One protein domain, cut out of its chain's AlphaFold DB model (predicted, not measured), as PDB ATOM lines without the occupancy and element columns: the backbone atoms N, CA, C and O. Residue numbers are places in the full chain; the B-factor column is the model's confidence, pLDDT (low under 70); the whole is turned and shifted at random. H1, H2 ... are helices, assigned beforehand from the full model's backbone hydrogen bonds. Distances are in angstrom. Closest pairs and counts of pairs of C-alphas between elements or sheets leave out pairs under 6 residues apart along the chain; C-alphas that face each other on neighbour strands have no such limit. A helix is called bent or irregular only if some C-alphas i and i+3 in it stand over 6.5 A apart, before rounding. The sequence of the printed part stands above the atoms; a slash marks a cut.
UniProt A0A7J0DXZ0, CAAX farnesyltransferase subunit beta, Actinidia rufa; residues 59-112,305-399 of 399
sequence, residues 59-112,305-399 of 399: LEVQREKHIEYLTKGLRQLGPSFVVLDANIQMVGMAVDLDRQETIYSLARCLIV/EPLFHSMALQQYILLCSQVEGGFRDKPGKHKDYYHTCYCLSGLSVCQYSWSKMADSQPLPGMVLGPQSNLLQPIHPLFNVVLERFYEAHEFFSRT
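This is residues 59 to 112 and 305 to 399 of the 399 residues of the protein "CAAX farnesyltransferase subunit beta" of Actinidia rufa (UniProt A0A7J0DXZ0). A helical hairpin of H3 and H4 makes the core, with H4 nearest the middle; H1 slants near the beginning of H4, and the long loops pack on H4 with, for instance, residues 93 to 94 and 366 to 367. H2 lies far out beyond H1, and at the other end of the printed part the tail, residues 391 to 399, sticks out with most of H5. The printed part has 149 residues with five named helices, H1 to H5 in order, and no named strand; the class is all helix, though only 62 residues are in named elements. It is compact, with a radius of gyration of the C-alphas of 15.6 A and spans of 46 by 45 by 28 A.

Find C-alpha 63 at (171.896, 77.632, 149.682); from there H1 runs over residues 63 to 75, 18.4 A. H2, residues 79 to 87, is irregular: C-alphas 83 and 86 are 7.7 A apart. Past the cut look for H3, residues 310 to 321, 15.2 A. H4, residues 337 to 352, 22.8 A, begins at C-alpha 337 (179.518, 70.577, 159.977). H5, residues 386 to 397, 16.3 A, ends at C-alpha 397 (168.014, 92.242, 181.355).

H3 and H4 touch as a hairpin, at a shallow tilt of 25 degrees, opposite ways; look at their closest C-alphas, Ser 310 and Cys 350, 4.6 A apart. H1 and H4 are close but not clearly touching, with the closest C-alphas, Leu 70 and Tyr 337, 7.6 A apart. H2 and H5 touch no helix. In H1, H3 and H5 every O i to N i+4 pair is within hydrogen-bond range; in H4 11 of 12 are, in H2 0 of 5, beside 4 of 6 O i to N i+3 pairs.

The C-alphas farthest apart, Gly 332 and Thr 399, are 49.6 A apart. Residues 113 to 304 are not printed, and C-alphas 112 and 305 are 31.7 A apart across the cut. The links H3 to H4 and H4 to H5 are long. The mean pLDDT of the printed part is 73.1; 38 residues are under 70, among them 84 to 112.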
ATOM      1  N   LEU A  59     180.603  81.486 142.292       85.50
ATOM      2  CA  LEU A  59     180.506  82.576 143.261       85.50
ATOM      3  C   LEU A  59     179.106  82.706 143.878       85.50
ATOM      4  O   LEU A  59     178.895  83.609 144.672       85.50
ATOM      5  N   GLU A  60     178.156  81.830 143.556       89.94
ATOM      6  CA  GLU A  60     176.868  81.738 144.248       89.94
ATOM      7  C   GLU A  60     176.954  80.751 145.427       89.94
ATOM      8  O   GLU A  60     177.608  79.706 145.336       89.94
ATOM      9  N   VAL A  61     176.296  81.081 146.541       88.69
ATOM     10  CA  VAL A  61     176.103  80.182 147.687       88.69
ATOM     11  C   VAL A  61     175.082  79.111 147.297       88.69
ATOM     12  O   VAL A  61     173.946  79.432 146.955       88.69
ATOM     13  N   GLN A  62     175.437  77.827 147.395       88.38
ATOM     14  CA  GLN A  62     174.564  76.687 147.064       88.38
ATOM     15  C   GLN A  62     173.531  76.405 148.172       88.38
ATOM     16  O   GLN A  62     173.406  75.287 148.678       88.38
ATOM     17  N   ARG A  63     172.793  77.459 148.533       83.94
ATOM     18  CA  ARG A  63     171.896  77.632 149.682       83.94
ATOM     19  C   ARG A  63     171.015  76.411 149.955       83.94
ATOM     20  O   ARG A  63     171.193  75.740 150.967       83.94
ATOM     21  N   GLU A  64     170.184  76.023 148.988       83.44
ATOM     22  CA  GLU A  64     169.292  74.853 149.070       83.44
ATOM     23  C   GLU A  64     170.028  73.551 149.435       83.44
ATOM     24  O   GLU A  64     169.556  72.767 150.259       83.44
ATOM     25  N   LYS A  65     171.224  73.329 148.874       86.94
ATOM     26  CA  LYS A  65     172.022  72.119 149.127       86.94
ATOM     27  C   LYS A  65     172.705  72.154 150.490       86.94
ATOM     28  O   LYS A  65     172.918  71.104 151.098       86.94
ATOM     29  N   HIS A  66     173.082  73.341 150.971       84.12
ATOM     30  CA  HIS A  66     173.578  73.517 152.336       84.12
ATOM     31  C   HIS A  66     172.458  73.226 153.344       84.12
ATOM     32  O   HIS A  66     172.675  72.420 154.251       84.12
ATOM     33  N   ILE A  67     171.252  73.765 153.121       76.88
ATOM     34  CA  ILE A  67     170.051  73.457 153.912       76.88
ATOM     35  C   ILE A  67     169.766  71.948 153.917       76.88
ATOM     36  O   ILE A  67     169.555  71.386 154.992       76.88
ATOM     37  N   GLU A  68     169.786  71.269 152.762       81.38
ATOM     38  CA  GLU A  68     169.531  69.820 152.682       81.38
ATOM     39  C   GLU A  68     170.552  69.021 153.508       81.38
ATOM     40  O   GLU A  68     170.179  68.182 154.333       81.38
ATOM     41  N   TYR A  69     171.844  69.313 153.332       82.75
ATOM     42  CA  TYR A  69     172.936  68.661 154.055       82.75
ATOM     43  C   TYR A  69     172.820  68.833 155.575       82.75
ATOM     44  O   TYR A  69     172.928  67.854 156.316       82.75
ATOM     45  N   LEU A  70     172.546  70.057 156.034       76.62
ATOM     46  CA  LEU A  70     172.351  70.372 157.448       76.62
ATOM     47  C   LEU A  70     171.100  69.675 157.993       76.62
ATOM     48  O   LEU A  70     171.184  68.924 158.960       76.62
ATOM     49  N   THR A  71     169.956  69.828 157.323       73.00
ATOM     50  CA  THR A  71     168.677  69.200 157.701       73.00
ATOM     51  C   THR A  71     168.793  67.677 157.794       73.00
ATOM     52  O   THR A  71     168.172  67.058 158.659       73.00
ATOM     53  N   LYS A  72     169.606  67.054 156.934       80.75
ATOM     54  CA  LYS A  72     169.909  65.622 156.988       80.75
ATOM     55  C   LYS A  72     170.748  65.265 158.216       80.75
ATOM     56  O   LYS A  72     170.337  64.386 158.970       80.75
ATOM     57  N   GLY A  73     171.863  65.963 158.449       75.88
ATOM     58  CA  GLY A  73     172.737  65.734 159.606       75.88
ATOM     59  C   GLY A  73     172.032  65.911 160.951       75.88
ATOM     60  O   GLY A  73     172.213  65.104 161.857       75.88
ATOM     61  N   LEU A  74     171.162  66.918 161.041       70.31
ATOM     62  CA  LEU A  74     170.368  67.239 162.228       70.31
ATOM     63  C   LEU A  74     169.261  66.212 162.525       70.31
ATOM     64  O   LEU A  74     168.819  66.106 163.666       70.31
ATOM     65  N   ARG A  75     168.831  65.427 161.526       74.25
ATOM     66  CA  ARG A  75     167.930  64.275 161.716       74.25
ATOM     67  C   ARG A  75     168.690  62.993 162.043       74.25
ATOM     68  O   ARG A  75     168.239  62.222 162.884       74.25
ATOM     69  N   GLN A  76     169.800  62.740 161.349       78.50
ATOM     70  CA  GLN A  76     170.620  61.549 161.547       78.50
ATOM     71  C   GLN A  76     172.063  61.779 161.080       78.50
ATOM     72  O   GLN A  76     172.331  62.012 159.899       78.50
ATOM     73  N   LEU A  77     173.007  61.602 162.002       79.69
ATOM     74  CA  LEU A  77     174.427  61.515 161.686       79.69
ATOM     75  C   LEU A  77     174.793  60.112 161.173       79.69
ATOM     76  O   LEU A  77     174.273  59.101 161.643       79.69
ATOM     77  N   GLY A  78     175.707  60.050 160.201       77.81
ATOM     78  CA  GLY A  78     176.279  58.786 159.725       77.81
ATOM     79  C   GLY A  78     177.279  58.181 160.726       77.81
ATOM     80  O   GLY A  78     177.819  58.908 161.559       77.81
ATOM     81  N   PRO A  79     177.606  56.878 160.625       80.06
ATOM     82  CA  PRO A  79     178.478  56.192 161.588       80.06
ATOM     83  C   PRO A  79     179.902  56.771 161.667       80.06
ATOM     84  O   PRO A  79     180.564  56.632 162.689       80.06
ATOM     85  N   SER A  80     180.361  57.483 160.632       77.12
ATOM     86  CA  SER A  80     181.624  58.236 160.639       77.12
ATOM     87  C   SER A  80     181.686  59.344 161.698       77.12
ATOM     88  O   SER A  80     182.775  59.771 162.062       77.12
ATOM     89  N   PHE A  81     180.539  59.815 162.194       79.88
ATOM     90  CA  PHE A  81     180.445  60.871 163.203       79.88
ATOM     91  C   PHE A  81     180.433  60.344 164.646       79.88
ATOM     92  O   PHE A  81     180.299  61.143 165.565       79.88
ATOM     93  N   VAL A  82     180.640  59.038 164.879       77.62
ATOM     94  CA  VAL A  82     180.795  58.478 166.241       77.62
ATOM     95  C   VAL A  82     181.955  59.126 167.018       77.62
ATOM     96  O   VAL A  82     181.907  59.239 168.237       77.62
ATOM     97  N   VAL A  83     182.962  59.654 166.312       70.88
ATOM     98  CA  VAL A  83     184.056  60.453 166.900       70.88
ATOM     99  C   VAL A  83     183.596  61.798 167.487       70.88
ATOM    100  O   VAL A  83     184.361  62.441 168.198       70.88
ATOM    101  N   LEU A  84     182.361  62.226 167.201       68.31
ATOM    102  CA  LEU A  84     181.720  63.424 167.745       68.31
ATOM    103  C   LEU A  84     180.561  63.096 168.703       68.31
ATOM    104  O   LEU A  84     179.782  63.991 169.004       68.31
ATOM    105  N   ASP A  85     180.417  61.862 169.199       62.66
ATOM    106  CA  ASP A  85     179.298  61.491 170.086       62.66
ATOM    107  C   ASP A  85     179.288  62.327 171.386       62.66
ATOM    108  O   ASP A  85     178.282  62.937 171.746       62.66
ATOM    109  N   ALA A  86     180.466  62.519 171.997       52.69
ATOM    110  CA  ALA A  86     180.674  63.449 173.115       52.69
ATOM    111  C   ALA A  86     180.459  64.940 172.751       52.69
ATOM    112  O   ALA A  86     180.316  65.779 173.634       52.69
ATOM    113  N   ASN A  87     180.413  65.263 171.455       58.00
ATOM    114  CA  ASN A  87     180.277  66.607 170.888       58.00
ATOM    115  C   ASN A  87     178.980  66.765 170.065       58.00
ATOM    116  O   ASN A  87     178.876  67.663 169.231       58.00
ATOM    117  N   ILE A  88     177.950  65.940 170.299       53.84
ATOM    118  CA  ILE A  88     176.683  65.949 169.534       53.84
ATOM    119  C   ILE A  88     175.890  67.274 169.642       53.84
ATOM    120  O   ILE A  88     174.929  67.516 168.910       53.84
ATOM    121  N   GLN A  89     176.313  68.177 170.529       50.81
ATOM    122  CA  GLN A  89     175.834  69.558 170.651       50.81
ATOM    123  C   GLN A  89     176.625  70.558 169.765       50.81
ATOM    124  O   GLN A  89     176.510  71.766 169.967       50.81
ATOM    125  N   MET A  90     177.420  70.079 168.794       53.06
ATOM    126  CA  MET A  90     178.300  70.873 167.914       53.06
ATOM    127  C   MET A  90     178.047  70.661 166.396       53.06
ATOM    128  O   MET A  90     178.988  70.487 165.623       53.06
ATOM    129  N   VAL A  91     176.784  70.615 165.956       50.62
ATOM    130  CA  VAL A  91     176.363  70.163 164.606       50.62
ATOM    131  C   VAL A  91     175.504  71.177 163.810       50.62
ATOM    132  O   VAL A  91     175.352  71.015 162.601       50.62
ATOM    133  N   GLY A  92     174.966  72.247 164.414       51.31
ATOM    134  CA  GLY A  92     174.072  73.200 163.731       51.31
ATOM    135  C   GLY A  92     174.211  74.670 164.149       51.31
ATOM    136  O   GLY A  92     174.039  75.015 165.303       51.31
ATOM    137  N   MET A  93     174.445  75.557 163.188       47.12
ATOM    138  CA  MET A  93     174.260  77.022 163.306       47.12
ATOM    139  C   MET A  93     174.018  77.602 161.913       47.12
ATOM    140  O   MET A  93     173.173  78.463 161.724       47.12
ATOM    141  N   ALA A  94     174.701  77.036 160.917       45.84
ATOM    142  CA  ALA A  94     174.555  77.309 159.491       45.84
ATOM    143  C   ALA A  94     173.117  77.248 158.915       45.84
ATOM    144  O   ALA A  94     172.939  77.588 157.752       45.84
ATOM    145  N   VAL A  95     172.114  76.808 159.688       49.94
ATOM    146  CA  VAL A  95     170.689  76.869 159.313       49.94
ATOM    147  C   VAL A  95     170.080  78.238 159.643       49.94
ATOM    148  O   VAL A  95     169.287  78.741 158.858       49.94
ATOM    149  N   ASP A  96     170.478  78.869 160.752       49.75
ATOM    150  CA  ASP A  96     169.898  80.143 161.209       49.75
ATOM    151  C   ASP A  96     170.374  81.335 160.366       49.75
ATOM    152  O   ASP A  96     169.666  82.323 160.219       49.75
ATOM    153  N   LEU A  97     171.563  81.227 159.759       47.19
ATOM    154  CA  LEU A  97     172.116  82.236 158.842       47.19
ATOM    155  C   LEU A  97     171.349  82.335 157.512       47.19
ATOM    156  O   LEU A  97     171.665  83.187 156.672       47.19
ATOM    157  N   ASP A  98     170.377  81.445 157.311       47.81
ATOM    158  CA  ASP A  98     169.591  81.292 156.101       47.81
ATOM    159  C   ASP A  98     168.169  81.835 156.286       47.81
ATOM    160  O   ASP A  98     167.481  81.558 157.267       47.81
ATOM    161  N   ARG A  99     167.716  82.668 155.347       49.56
ATOM    162  CA  ARG A  99     166.660  83.665 155.596       49.56
ATOM    163  C   ARG A  99     165.244  83.112 155.389       49.56
ATOM    164  O   ARG A  99     164.420  83.758 154.745       49.56
ATOM    165  N   GLN A 100     164.977  81.905 155.886       43.53
ATOM    166  CA  GLN A 100     163.783  81.129 155.541       43.53
ATOM    167  C   GLN A 100     163.003  80.689 156.793       43.53
ATOM    168  O   GLN A 100     163.452  79.843 157.564       43.53
ATOM    169  N   GLU A 101     161.809  81.265 156.976       40.84
ATOM    170  CA  GLU A 101     160.985  81.241 158.203       40.84
ATOM    171  C   GLU A 101     160.351  79.870 158.556       40.84
ATOM    172  O   GLU A 101     159.179  79.785 158.926       40.84
ATOM    173  N   THR A 102     161.046  78.742 158.367       32.53
ATOM    174  CA  THR A 102     160.429  77.407 158.544       32.53
ATOM    175  C   THR A 102     161.367  76.290 159.027       32.53
ATOM    176  O   THR A 102     160.942  75.138 159.098       32.53
ATOM    177  N   ILE A 103     162.615  76.590 159.421       32.94
ATOM    178  CA  ILE A 103     163.542  75.601 160.032       32.94
ATOM    179  C   ILE A 103     164.035  76.057 161.427       32.94
ATOM    180  O   ILE A 103     165.148  75.764 161.853       32.94
ATOM    181  N   TYR A 104     163.167  76.749 162.174       36.97
ATOM    182  CA  TYR A 104     163.397  77.294 163.526       36.97
ATOM    183  C   TYR A 104     163.540  76.231 164.648       36.97
ATOM    184  O   TYR A 104     162.804  76.289 165.635       36.97
ATOM    185  N   SER A 105     164.382  75.194 164.515       30.27
ATOM    186  CA  SER A 105     164.354  74.100 165.512       30.27
ATOM    187  C   SER A 105     165.592  73.231 165.763       30.27
ATOM    188  O   SER A 105     165.507  72.407 166.672       30.27
ATOM    189  N   LEU A 106     166.723  73.344 165.047       32.69
ATOM    190  CA  LEU A 106     167.874  72.436 165.270       32.69
ATOM    191  C   LEU A 106     169.281  73.076 165.137       32.69
ATOM    192  O   LEU A 106     170.226  72.426 164.694       32.69
ATOM    193  N   ALA A 107     169.475  74.315 165.593       34.22
ATOM    194  CA  ALA A 107     170.805  74.931 165.690       34.22
ATOM    195  C   ALA A 107     171.498  74.674 167.053       34.22
ATOM    196  O   ALA A 107     171.196  75.310 168.059       34.22
ATOM    197  N   ARG A 108     172.453  73.731 167.098       40.81
ATOM    198  CA  ARG A 108     173.416  73.547 168.206       40.81
ATOM    199  C   ARG A 108     174.869  73.541 167.701       40.81
ATOM    200  O   ARG A 108     175.290  72.504 167.197       40.81
ATOM    201  N   CYS A 109     175.649  74.619 167.816       34.47
ATOM    202  CA  CYS A 109     177.071  74.629 167.413       34.47
ATOM    203  C   CYS A 109     177.963  75.403 168.388       34.47
ATOM    204  O   CYS A 109     177.588  76.503 168.785       34.47
ATOM    205  N   LEU A 110     179.139  74.836 168.700       35.50
ATOM    206  CA  LEU A 110     180.332  75.439 169.334       35.50
ATOM    207  C   LEU A 110     180.126  76.850 169.945       35.50
ATOM    208  O   LEU A 110     180.614  77.839 169.414       35.50
ATOM    209  N   ILE A 111     179.366  77.017 171.027       38.28
ATOM    210  CA  ILE A 111     179.794  76.702 172.396       38.28
ATOM    211  C   ILE A 111     178.575  76.285 173.230       38.28
ATOM    212  O   ILE A 111     177.565  76.985 173.311       38.28
ATOM    213  N   VAL A 112     178.678  75.095 173.825       42.22
ATOM    214  CA  VAL A 112     177.538  74.191 174.054       42.22
ATOM    215  C   VAL A 112     176.342  74.786 174.819       42.22
ATOM    216  O   VAL A 112     175.217  74.559 174.363       42.22
ATOM    217  N   GLU A 305     187.619 100.852 160.944       61.97
ATOM    218  CA  GLU A 305     187.819 100.426 159.556       61.97
ATOM    219  C   GLU A 305     188.223  98.933 159.497       61.97
ATOM    220  O   GLU A 305     188.901  98.452 160.412       61.97
ATOM    221  N   PRO A 306     187.839  98.163 158.456       66.12
ATOM    222  CA  PRO A 306     188.055  96.714 158.444       66.12
ATOM    223  C   PRO A 306     189.522  96.282 158.398       66.12
ATOM    224  O   PRO A 306     190.268  96.600 157.476       66.12
ATOM    225  N   LEU A 307     189.898  95.436 159.357       69.69
ATOM    226  CA  LEU A 307     191.268  94.958 159.579       69.69
ATOM    227  C   LEU A 307     191.708  93.817 158.626       69.69
ATOM    228  O   LEU A 307     192.715  93.159 158.874       69.69
ATOM    229  N   PHE A 308     190.944  93.531 157.563       73.25
ATOM    230  CA  PHE A 308     191.215  92.445 156.610       73.25
ATOM    231  C   PHE A 308     190.511  92.651 155.253       73.25
ATOM    232  O   PHE A 308     189.468  93.298 155.160       73.25
ATOM    233  N   HIS A 309     191.038  92.032 154.189       76.06
ATOM    234  CA  HIS A 309     190.437  92.062 152.846       76.06
ATOM    235  C   HIS A 309     189.194  91.157 152.742       76.06
ATOM    236  O   HIS A 309     189.256  90.029 152.244       76.06
ATOM    237  N   SER A 310     188.041  91.666 153.181       84.00
ATOM    238  CA  SER A 310     186.769  90.929 153.225       84.00
ATOM    239  C   SER A 310     186.354  90.295 151.889       84.00
ATOM    240  O   SER A 310     185.917  89.146 151.865       84.00
ATOM    241  N   MET A 311     186.543  90.986 150.761       84.44
ATOM    242  CA  MET A 311     186.193  90.460 149.431       84.44
ATOM    243  C   MET A 311     187.067  89.270 149.004       84.44
ATOM    244  O   MET A 311     186.556  88.314 148.420       84.44
ATOM    245  N   ALA A 312     188.361  89.276 149.346       79.62
ATOM    246  CA  ALA A 312     189.267  88.163 149.055       79.62
ATOM    247  C   ALA A 312     188.917  86.917 149.887       79.62
ATOM    248  O   ALA A 312     188.961  85.794 149.381       79.62
ATOM    249  N   LEU A 313     188.492  87.110 151.142       81.25
ATOM    250  CA  LEU A 313     188.026  86.017 151.997       81.25
ATOM    251  C   LEU A 313     186.682  85.442 151.513       81.25
ATOM    252  O   LEU A 313     186.549  84.221 151.433       81.25
ATOM    253  N   GLN A 314     185.727  86.277 151.077       87.81
ATOM    254  CA  GLN A 314     184.512  85.784 150.406       87.81
ATOM    255  C   GLN A 314     184.855  84.947 149.165       87.81
ATOM    256  O   GLN A 314     184.299  83.864 148.980       87.81
ATOM    257  N   GLN A 315     185.808  85.399 148.342       84.81
ATOM    258  CA  GLN A 315     186.236  84.674 147.144       84.81
ATOM    259  C   GLN A 315     186.883  83.320 147.484       84.81
ATOM    260  O   GLN A 315     186.568  82.318 146.838       84.81
ATOM    261  N   TYR A 316     187.732  83.252 148.518       82.44
ATOM    262  CA  TYR A 316     188.297  81.984 148.996       82.44
ATOM    263  C   TYR A 316     187.202  81.027 149.491       82.44
ATOM    264  O   TYR A 316     187.154  79.871 149.060       82.44
ATOM    265  N   ILE A 317     186.279  81.504 150.334       83.94
ATOM    266  CA  ILE A 317     185.189  80.688 150.888       83.94
ATOM    267  C   ILE A 317     184.317  80.105 149.764       83.94
ATOM    268  O   ILE A 317     184.059  78.898 149.751       83.94
ATOM    269  N   LEU A 318     183.907  80.932 148.798       86.62
ATOM    270  CA  LEU A 318     182.994  80.544 147.717       86.62
ATOM    271  C   LEU A 318     183.641  79.639 146.656       86.62
ATOM    272  O   LEU A 318     182.974  78.732 146.158       86.62
ATOM    273  N   LEU A 319     184.925  79.836 146.323       83.94
ATOM    274  CA  LEU A 319     185.614  79.039 145.295       83.94
ATOM    275  C   LEU A 319     186.316  77.786 145.843       83.94
ATOM    276  O   LEU A 319     186.368  76.765 145.155       83.94
ATOM    277  N   CYS A 320     186.889  77.853 147.050       82.06
ATOM    278  CA  CYS A 320     187.808  76.830 147.567       82.06
ATOM    279  C   CYS A 320     187.193  75.980 148.686       82.06
ATOM    280  O   CYS A 320     187.307  74.745 148.644       82.06
ATOM    281  N   SER A 321     186.524  76.610 149.654       86.56
ATOM    282  CA  SER A 321     185.891  75.917 150.786       86.56
ATOM    283  C   SER A 321     184.489  75.390 150.466       86.56
ATOM    284  O   SER A 321     184.107  74.354 151.001       86.56
ATOM    285  N   GLN A 322     183.730  76.037 149.581       88.00
ATOM    286  CA  GLN A 322     182.413  75.553 149.158       88.00
ATOM    287  C   GLN A 322     182.512  74.230 148.378       88.00
ATOM    288  O   GLN A 322     183.344  74.060 147.483       88.00
ATOM    289  N   VAL A 323     181.606  73.298 148.678       91.50
ATOM    290  CA  VAL A 323     181.324  72.104 147.869       91.50
ATOM    291  C   VAL A 323     179.815  71.857 147.795       91.50
ATOM    292  O   VAL A 323     179.023  72.529 148.454       91.50
ATOM    293  N   GLU A 324     179.399  70.866 147.003       90.06
ATOM    294  CA  GLU A 324     178.000  70.444 146.931       90.06
ATOM    295  C   GLU A 324     177.461  70.054 148.319       90.06
ATOM    296  O   GLU A 324     177.846  69.036 148.906       90.06
ATOM    297  N   GLY A 325     176.578  70.903 148.851       84.75
ATOM    298  CA  GLY A 325     175.957  70.750 150.161       84.75
ATOM    299  C   GLY A 325     176.953  70.709 151.318       84.75
ATOM    300  O   GLY A 325     176.976  69.731 152.051       84.75
ATOM    301  N   GLY A 326     177.807  71.721 151.467       86.62
ATOM    302  CA  GLY A 326     178.609  71.955 152.678       86.62
ATOM    303  C   GLY A 326     179.887  72.743 152.396       86.62
ATOM    304  O   GLY A 326     180.162  73.077 151.244       86.62
ATOM    305  N   PHE A 327     180.680  72.999 153.436       86.25
ATOM    306  CA  PHE A 327     182.022  73.577 153.312       86.25
ATOM    307  C   PHE A 327     183.091  72.674 153.946       86.25
ATOM    308  O   PHE A 327     182.784  71.755 154.711       86.25
ATOM    309  N   ARG A 328     184.352  72.940 153.594       84.56
ATOM    310  CA  ARG A 328     185.576  72.256 154.042       84.56
ATOM    311  C   ARG A 328     186.687  73.269 154.329       84.56
ATOM    312  O   ARG A 328     186.691  74.344 153.737       84.56
ATOM    313  N   ASP A 329     187.679  72.841 155.105       81.69
ATOM    314  CA  ASP A 329     189.009  73.454 155.268       81.69
ATOM    315  C   ASP A 329     189.559  74.061 153.953       81.69
ATOM    316  O   ASP A 329     189.599  75.278 153.758       81.69
ATOM    317  N   LYS A 330     189.941  73.190 153.011       79.69
ATOM    318  CA  LYS A 330     190.635  73.557 151.769       79.69
ATOM    319  C   LYS A 330     190.389  72.534 150.649       79.69
ATOM    320  O   LYS A 330     189.909  71.429 150.935       79.69
ATOM    321  N   PRO A 331     190.711  72.844 149.377       80.69
ATOM    322  CA  PRO A 331     190.621  71.890 148.273       80.69
ATOM    323  C   PRO A 331     191.292  70.544 148.594       80.69
ATOM    324  O   PRO A 331     192.326  70.485 149.255       80.69
ATOM    325  N   GLY A 332     190.666  69.445 148.166       79.56
ATOM    326  CA  GLY A 332     191.113  68.081 148.478       79.56
ATOM    327  C   GLY A 332     190.699  67.540 149.856       79.56
ATOM    328  O   GLY A 332     190.904  66.357 150.112       79.56
ATOM    329  N   LYS A 333     190.083  68.345 150.736       85.12
ATOM    330  CA  LYS A 333     189.479  67.862 151.994       85.12
ATOM    331  C   LYS A 333     187.994  67.510 151.837       85.12
ATOM    332  O   LYS A 333     187.318  67.979 150.917       85.12
ATOM    333  N   HIS A 334     187.495  66.682 152.755       88.25
ATOM    334  CA  HIS A 334     186.066  66.406 152.910       88.25
ATOM    335  C   HIS A 334     185.341  67.593 153.558       88.25
ATOM    336  O   HIS A 334     185.964  68.408 154.232       88.25
ATOM    337  N   LYS A 335     184.022  67.667 153.349       90.38
ATOM    338  CA  LYS A 335     183.128  68.577 154.074       90.38
ATOM    339  C   LYS A 335     182.716  67.999 155.425       90.38
ATOM    340  O   LYS A 335     182.588  66.783 155.560       90.38
ATOM    341  N   ASP A 336     182.419  68.882 156.367       81.50
ATOM    342  CA  ASP A 336     181.870  68.557 157.684       81.50
ATOM    343  C   ASP A 336     181.020  69.729 158.218       81.50
ATOM    344  O   ASP A 336     180.864  70.760 157.557       81.50
ATOM    345  N   TYR A 337     180.391  69.556 159.382       79.44
ATOM    346  CA  TYR A 337     179.518  70.577 159.977       79.44
ATOM    347  C   TYR A 337     180.290  71.733 160.636       79.44
ATOM    348  O   TYR A 337     179.772  72.846 160.676       79.44
ATOM    349  N   TYR A 338     181.536  71.505 161.072       75.00
ATOM    350  CA  TYR A 338     182.397  72.528 161.675       75.00
ATOM    351  C   TYR A 338     182.795  73.576 160.628       75.00
ATOM    352  O   TYR A 338     182.517  74.762 160.794       75.00
ATOM    353  N   HIS A 339     183.351  73.143 159.495       80.62
ATOM    354  CA  HIS A 339     183.714  74.043 158.403       80.62
ATOM    355  C   HIS A 339     182.472  74.666 157.758       80.62
ATOM    356  O   HIS A 339     182.490  75.845 157.428       80.62
ATOM    357  N   THR A 340     181.357  73.930 157.651       80.50
ATOM    358  CA  THR A 340     180.074  74.508 157.196       80.50
ATOM    359  C   THR A 340     179.593  75.637 158.116       80.50
ATOM    360  O   THR A 340     179.145  76.661 157.614       80.50
ATOM    361  N   CYS A 341     179.738  75.492 159.436       76.75
ATOM    362  CA  CYS A 341     179.461  76.544 160.414       76.75
ATOM    363  C   CYS A 341     180.383  77.760 160.211       76.75
ATOM    364  O   CYS A 341     179.920  78.835 159.830       76.75
ATOM    365  N   TYR A 342     181.696  77.582 160.383       75.69
ATOM    366  CA  TYR A 342     182.633  78.709 160.420       75.69
ATOM    367  C   TYR A 342     182.878  79.380 159.060       75.69
ATOM    368  O   TYR A 342     183.148  80.578 159.033       75.69
ATOM    369  N   CYS A 343     182.735  78.680 157.928       81.56
ATOM    370  CA  CYS A 343     182.792  79.329 156.614       81.56
ATOM    371  C   CYS A 343     181.599  80.270 156.386       81.56
ATOM    372  O   CYS A 343     181.797  81.352 155.840       81.56
ATOM    373  N   LEU A 344     180.386  79.909 156.821       82.62
ATOM    374  CA  LEU A 344     179.216  80.789 156.704       82.62
ATOM    375  C   LEU A 344     179.272  81.939 157.722       82.62
ATOM    376  O   LEU A 344     179.009  83.081 157.353       82.62
ATOM    377  N   SER A 345     179.721  81.683 158.957       78.88
ATOM    378  CA  SER A 345     180.015  82.744 159.933       78.88
ATOM    379  C   SER A 345     181.039  83.751 159.397       78.88
ATOM    380  O   SER A 345     180.804  84.958 159.432       78.88
ATOM    381  N   GLY A 346     182.150  83.265 158.833       78.88
ATOM    382  CA  GLY A 346     183.172  84.102 158.204       78.88
ATOM    383  C   GLY A 346     182.638  84.882 157.001       78.88
ATOM    384  O   GLY A 346     182.932  86.069 156.872       78.88
ATOM    385  N   LEU A 347     181.799  84.264 156.159       82.44
ATOM    386  CA  LEU A 347     181.157  84.938 155.026       82.44
ATOM    387  C   LEU A 347     180.253  86.091 155.497       82.44
ATOM    388  O   LEU A 347     180.330  87.182 154.934       82.44
ATOM    389  N   SER A 348     179.474  85.894 156.570       84.25
ATOM    390  CA  SER A 348     178.700  86.969 157.207       84.25
ATOM    391  C   SER A 348     179.609  88.093 157.709       84.25
ATOM    392  O   SER A 348     179.371  89.255 157.396       84.25
ATOM    393  N   VAL A 349     180.661  87.783 158.476       82.06
ATOM    394  CA  VAL A 349     181.577  88.809 159.015       82.06
ATOM    395  C   VAL A 349     182.249  89.606 157.892       82.06
ATOM    396  O   VAL A 349     182.425  90.813 158.025       82.06
ATOM    397  N   CYS A 350     182.545  88.982 156.746       84.19
ATOM    398  CA  CYS A 350     183.037  89.696 155.567       84.19
ATOM    399  C   CYS A 350     182.007  90.668 154.975       84.19
ATOM    400  O   CYS A 350     182.369  91.780 154.607       84.19
ATOM    401  N   GLN A 351     180.743  90.250 154.857       85.75
ATOM    402  CA  GLN A 351     179.675  91.067 154.269       85.75
ATOM    403  C   GLN A 351     179.357  92.296 155.133       85.75
ATOM    404  O   GLN A 351     179.121  93.379 154.605       85.75
ATOM    405  N   TYR A 352     179.396  92.144 156.459       83.94
ATOM    406  CA  TYR A 352     179.066  93.202 157.420       83.94
ATOM    407  C   TYR A 352     180.286  93.989 157.937       83.94
ATOM    408  O   TYR A 352     180.121  94.886 158.759       83.94
ATOM    409  N   SER A 353     181.506  93.716 157.451       80.25
ATOM    410  CA  SER A 353     182.735  94.326 157.993       80.25
ATOM    411  C   SER A 353     182.739  95.860 157.922       80.25
ATOM    412  O   SER A 353     183.195  96.511 158.853       80.25
ATOM    413  N   TRP A 354     182.204  96.432 156.837       76.69
ATOM    414  CA  TRP A 354     182.096  97.880 156.593       76.69
ATOM    415  C   TRP A 354     180.816  98.529 157.175       76.69
ATOM    416  O   TRP A 354     180.567  99.718 156.952       76.69
ATOM    417  N   SER A 355     179.962  97.779 157.884       77.75
ATOM    418  CA  SER A 355     178.669  98.285 158.366       77.75
ATOM    419  C   SER A 355     178.819  99.187 159.599       77.75
ATOM    420  O   SER A 355     179.005  98.720 160.721       77.75
ATOM    421  N   LYS A 356     178.645 100.501 159.400       70.44
ATOM    422  CA  LYS A 356     178.745 101.547 160.446       70.44
ATOM    423  C   LYS A 356     177.667 101.482 161.539       70.44
ATOM    424  O   LYS A 356     177.717 102.244 162.499       70.44
ATOM    425  N   MET A 357     176.678 100.603 161.393       71.19
ATOM    426  CA  MET A 357     175.734 100.217 162.443       71.19
ATOM    427  C   MET A 357     175.460  98.719 162.314       71.19
ATOM    428  O   MET A 357     175.285  98.224 161.201       71.19
ATOM    429  N   ALA A 358     175.391  98.006 163.434       66.06
ATOM    430  CA  ALA A 358     175.321  96.543 163.456       66.06
ATOM    431  C   ALA A 358     174.110  95.965 162.702       66.06
ATOM    432  O   ALA A 358     174.224  94.959 162.007       66.06
ATOM    433  N   ASP A 359     172.979  96.665 162.778       68.50
ATOM    434  CA  ASP A 359     171.702  96.242 162.198       68.50
ATOM    435  C   ASP A 359     171.505  96.779 160.761       68.50
ATOM    436  O   ASP A 359     170.472  96.547 160.130       68.50
ATOM    437  N   SER A 360     172.484  97.525 160.228       78.44
ATOM    438  CA  SER A 360     172.423  98.083 158.871       78.44
ATOM    439  C   SER A 360     172.773  97.042 157.805       78.44
ATOM    440  O   SER A 360     173.634  96.183 158.000       78.44
ATOM    441  N   GLN A 361     172.110  97.120 156.646       82.44
ATOM    442  CA  GLN A 361     172.468  96.282 155.498       82.44
ATOM    443  C   GLN A 361     173.896  96.602 155.015       82.44
ATOM    444  O   GLN A 361     174.296  97.769 155.077       82.44
ATOM    445  N   PRO A 362     174.642  95.610 154.493       82.94
ATOM    446  CA  PRO A 362     175.948  95.833 153.883       82.94
ATOM    447  C   PRO A 362     175.934  96.939 152.828       82.94
ATOM    448  O   PRO A 362     174.977  97.074 152.061       82.94
ATOM    449  N   LEU A 363     177.029  97.697 152.751       81.69
ATOM    450  CA  LEU A 363     177.206  98.695 151.698       81.69
ATOM    451  C   LEU A 363     177.221  98.022 150.307       81.69
ATOM    452  O   LEU A 363     177.681  96.880 150.180       81.69
ATOM    453  N   PRO A 364     176.755  98.706 149.244       80.00
ATOM    454  CA  PRO A 364     176.811  98.179 147.884       80.00
ATOM    455  C   PRO A 364     178.220  97.699 147.508       80.00
ATOM    456  O   PRO A 364     179.204  98.399 147.727       80.00
ATOM    457  N   GLY A 365     178.310  96.492 146.946       83.00
ATOM    458  CA  GLY A 365     179.581  95.857 146.580       83.00
ATOM    459  C   GLY A 365     180.281  95.072 147.698       83.00
ATOM    460  O   GLY A 365     181.244  94.378 147.395       83.00
ATOM    461  N   MET A 366     179.802  95.108 148.951       88.12
ATOM    462  CA  MET A 366     180.370  94.306 150.057       88.12
ATOM    463  C   MET A 366     179.895  92.845 150.078       88.12
ATOM    464  O   MET A 366     180.420  92.034 150.837       88.12
ATOM    465  N   VAL A 367     178.922  92.484 149.238       90.69
ATOM    466  CA  VAL A 367     178.508  91.095 148.994       90.69
ATOM    467  C   VAL A 367     179.123  90.647 147.672       90.69
ATOM    468  O   VAL A 367     178.815  91.212 146.624       90.69
ATOM    469  N   LEU A 368     179.995  89.637 147.704       88.62
ATOM    470  CA  LEU A 368     180.540  89.041 146.487       88.62
ATOM    471  C   LEU A 368     179.498  88.115 145.844       88.62
ATOM    472  O   LEU A 368     178.965  87.234 146.515       88.62
ATOM    473  N   GLY A 369     179.260  88.272 144.540       88.88
ATOM    474  CA  GLY A 369     178.296  87.467 143.779       88.88
ATOM    475  C   GLY A 369     176.886  88.083 143.743       88.88
ATOM    476  O   GLY A 369     176.749  89.300 143.873       88.88
ATOM    477  N   PRO A 370     175.829  87.289 143.498       88.81
ATOM    478  CA  PRO A 370     174.453  87.785 143.489       88.81
ATOM    479  C   PRO A 370     173.965  88.174 144.895       88.81
ATOM    480  O   PRO A 370     174.422  87.633 145.898       88.81
ATOM    481  N   GLN A 371     172.955  89.049 144.982       86.75
ATOM    482  CA  GLN A 371     172.360  89.467 146.265       86.75
ATOM    483  C   GLN A 371     171.755  88.289 147.066       86.75
ATOM    484  O   GLN A 371     171.611  88.380 148.286       86.75
ATOM    485  N   SER A 372     171.460  87.158 146.409       85.19
ATOM    486  CA  SER A 372     171.085  85.881 147.038       85.19
ATOM    487  C   SER A 372     172.175  85.287 147.945       85.19
ATOM    488  O   SER A 372     171.864  84.398 148.738       85.19
ATOM    489  N   ASN A 373     173.415  85.786 147.901       88.75
ATOM    490  CA  ASN A 373     174.511  85.395 148.795       88.75
ATOM    491  C   ASN A 373     174.489  86.082 150.168       88.75
ATOM    492  O   ASN A 373     175.247  85.673 151.048       88.75
ATOM    493  N   LEU A 374     173.664  87.117 150.366       87.56
ATOM    494  CA  LEU A 374     173.576  87.819 151.647       87.56
ATOM    495  C   LEU A 374     173.134  86.853 152.763       87.56
ATOM    496  O   LEU A 374     172.107  86.178 152.640       87.56
ATOM    497  N   LEU A 375     173.911  86.777 153.841       85.12
ATOM    498  CA  LEU A 375     173.570  86.038 155.060       85.12
ATOM    499  C   LEU A 375     172.941  86.968 156.109       85.12
ATOM    500  O   LEU A 375     172.946  88.189 155.951       85.12
ATOM    501  N   GLN A 376     172.384  86.400 157.180       81.31
ATOM    502  CA  GLN A 376     172.036  87.191 158.364       81.31
ATOM    503  C   GLN A 376     173.301  87.670 159.104       81.31
ATOM    504  O   GLN A 376     174.273  86.915 159.153       81.31
ATOM    505  N   PRO A 377     173.291  88.870 159.720       81.19
ATOM    506  CA  PRO A 377     174.410  89.351 160.522       81.19
ATOM    507  C   PRO A 377     174.574  88.514 161.793       81.19
ATOM    508  O   PRO A 377     173.593  88.190 162.471       81.19
ATOM    509  N   ILE A 378     175.825  88.230 162.158       73.81
ATOM    510  CA  ILE A 378     176.174  87.581 163.425       73.81
ATOM    511  C   ILE A 378     176.871  88.535 164.389       73.81
ATOM    512  O   ILE A 378     177.602  89.430 163.975       73.81
ATOM    513  N   HIS A 379     176.703  88.289 165.685       75.25
ATOM    514  CA  HIS A 379     177.523  88.890 166.727       75.25
ATOM    515  C   HIS A 379     178.922  88.239 166.720       75.25
ATOM    516  O   HIS A 379     179.022  87.058 167.069       75.25
ATOM    517  N   PRO A 380     180.020  88.958 166.404       73.69
ATOM    518  CA  PRO A 380     181.326  88.314 166.216       73.69
ATOM    519  C   PRO A 380     181.907  87.696 167.499       73.69
ATOM    520  O   PRO A 380     182.477  86.613 167.439       73.69
ATOM    521  N   LEU A 381     181.693  88.327 168.665       71.69
ATOM    522  CA  LEU A 381     182.102  87.796 169.979       71.69
ATOM    523  C   LEU A 381     181.470  86.443 170.359       71.69
ATOM    524  O   LEU A 381     182.111  85.676 171.064       71.69
ATOM    525  N   PHE A 382     180.229  86.152 169.945       68.62
ATOM    526  CA  PHE A 382     179.489  84.956 170.397       68.62
ATOM    527  C   PHE A 382     179.145  83.965 169.284       68.62
ATOM    528  O   PHE A 382     178.660  82.875 169.575       68.62
ATOM    529  N   ASN A 383     179.372  84.337 168.021       72.69
ATOM    530  CA  ASN A 383     179.040  83.539 166.843       72.69
ATOM    531  C   ASN A 383     177.572  83.047 166.849       72.69
ATOM    532  O   ASN A 383     177.293  81.857 166.730       72.69
ATOM    533  N   VAL A 384     176.630  83.982 167.004       71.12
ATOM    534  CA  VAL A 384     175.171  83.770 166.899       71.12
ATOM    535  C   VAL A 384     174.545  84.872 166.047       71.12
ATOM    536  O   VAL A 384     175.120  85.956 165.945       71.12
ATOM    537  N   VAL A 385     173.367  84.630 165.463       78.31
ATOM    538  CA  VAL A 385     172.581  85.670 164.772       78.31
ATOM    539  C   VAL A 385     172.353  86.865 165.705       78.31
ATOM    540  O   VAL A 385     171.961  86.695 166.860       78.31
ATOM    541  N   LEU A 386     172.585  88.079 165.201       77.50
ATOM    542  CA  LEU A 386     172.558  89.310 165.998       77.50
ATOM    543  C   LEU A 386     171.177  89.582 166.632       77.50
ATOM    544  O   LEU A 386     171.095  89.965 167.796       77.50
ATOM    545  N   GLU A 387     170.096  89.290 165.905       79.25
ATOM    546  CA  GLU A 387     168.712  89.347 166.403       79.25
ATOM    547  C   GLU A 387     168.500  88.429 167.622       79.25
ATOM    548  O   GLU A 387     168.021  88.882 168.662       79.25
ATOM    549  N   ARG A 388     168.955  87.167 167.544       73.25
ATOM    550  CA  ARG A 388     168.886  86.202 168.659       73.25
ATOM    551  C   ARG A 388     169.680  86.674 169.873       73.25
ATOM    552  O   ARG A 388     169.233  86.478 171.001       73.25
ATOM    553  N   PHE A 389     170.831  87.317 169.654       76.62
ATOM    554  CA  PHE A 389     171.589  87.920 170.746       76.62
ATOM    555  C   PHE A 389     170.771  88.987 171.488       76.62
ATOM    556  O   PHE A 389     170.674  88.924 172.716       76.62
ATOM    557  N   TYR A 390     170.154  89.931 170.768       79.69
ATOM    558  CA  TYR A 390     169.350  90.976 171.403       79.69
ATOM    559  C   TYR A 390     168.125  90.411 172.132       79.69
ATOM    560  O   TYR A 390     167.869  90.834 173.257       79.69
ATOM    561  N   GLU A 391     167.405  89.441 171.549       77.88
ATOM    562  CA  GLU A 391     166.235  88.810 172.186       77.88
ATOM    563  C   GLU A 391     166.561  88.263 173.585       77.88
ATOM    564  O   GLU A 391     165.862  88.561 174.557       77.88
ATOM    565  N   ALA A 392     167.634  87.472 173.711       71.06
ATOM    566  CA  ALA A 392     167.972  86.873 174.998       71.06
ATOM    567  C   ALA A 392     168.677  87.866 175.930       71.06
ATOM    568  O   ALA A 392     168.463  87.805 177.140       71.06
ATOM    569  N   HIS A 393     169.474  88.806 175.406       74.50
ATOM    570  CA  HIS A 393     170.041  89.876 176.228       74.50
ATOM    571  C   HIS A 393     168.929  90.743 176.841       74.50
ATOM    572  O   HIS A 393     168.983  91.044 178.033       74.50
ATOM    573  N   GLU A 394     167.873  91.068 176.089       79.81
ATOM    574  CA  GLU A 394     166.681  91.729 176.630       79.81
ATOM    575  C   GLU A 394     165.959  90.851 177.664       79.81
ATOM    576  O   GLU A 394     165.601  91.348 178.733       79.81
ATOM    577  N   PHE A 395     165.766  89.555 177.394       72.38
ATOM    578  CA  PHE A 395     165.138  88.641 178.354       72.38
ATOM    579  C   PHE A 395     165.883  88.612 179.701       72.38
ATOM    580  O   PHE A 395     165.278  88.824 180.755       72.38
ATOM    581  N   PHE A 396     167.203  88.421 179.676       68.50
ATOM    582  CA  PHE A 396     168.020  88.392 180.890       68.50
ATOM    583  C   PHE A 396     168.222  89.776 181.525       68.50
ATOM    584  O   PHE A 396     168.462  89.840 182.724       68.50
ATOM    585  N   SER A 397     168.039  90.878 180.786       70.06
ATOM    586  CA  SER A 397     168.014  92.242 181.355       70.06
ATOM    587  C   SER A 397     166.785  92.511 182.234       70.06
ATOM    588  O   SER A 397     166.746  93.502 182.960       70.06
ATOM    589  N   ARG A 398     165.755  91.661 182.133       67.81
ATOM    590  CA  ARG A 398     164.467  91.786 182.835       67.81
ATOM    591  C   ARG A 398     164.325  90.812 184.021       67.81
ATOM    592  O   ARG A 398     163.224  90.715 184.563       67.81
ATOM    593  N   THR A 399     165.386  90.076 184.378       54.66
ATOM    594  CA  THR A 399     165.373  88.961 185.352       54.66
ATOM    595  C   THR A 399     166.293  89.220 186.543       54.66
ATOM    596  O   THR A 399     165.824  88.994 187.679       54.66
TER     597      THR A 399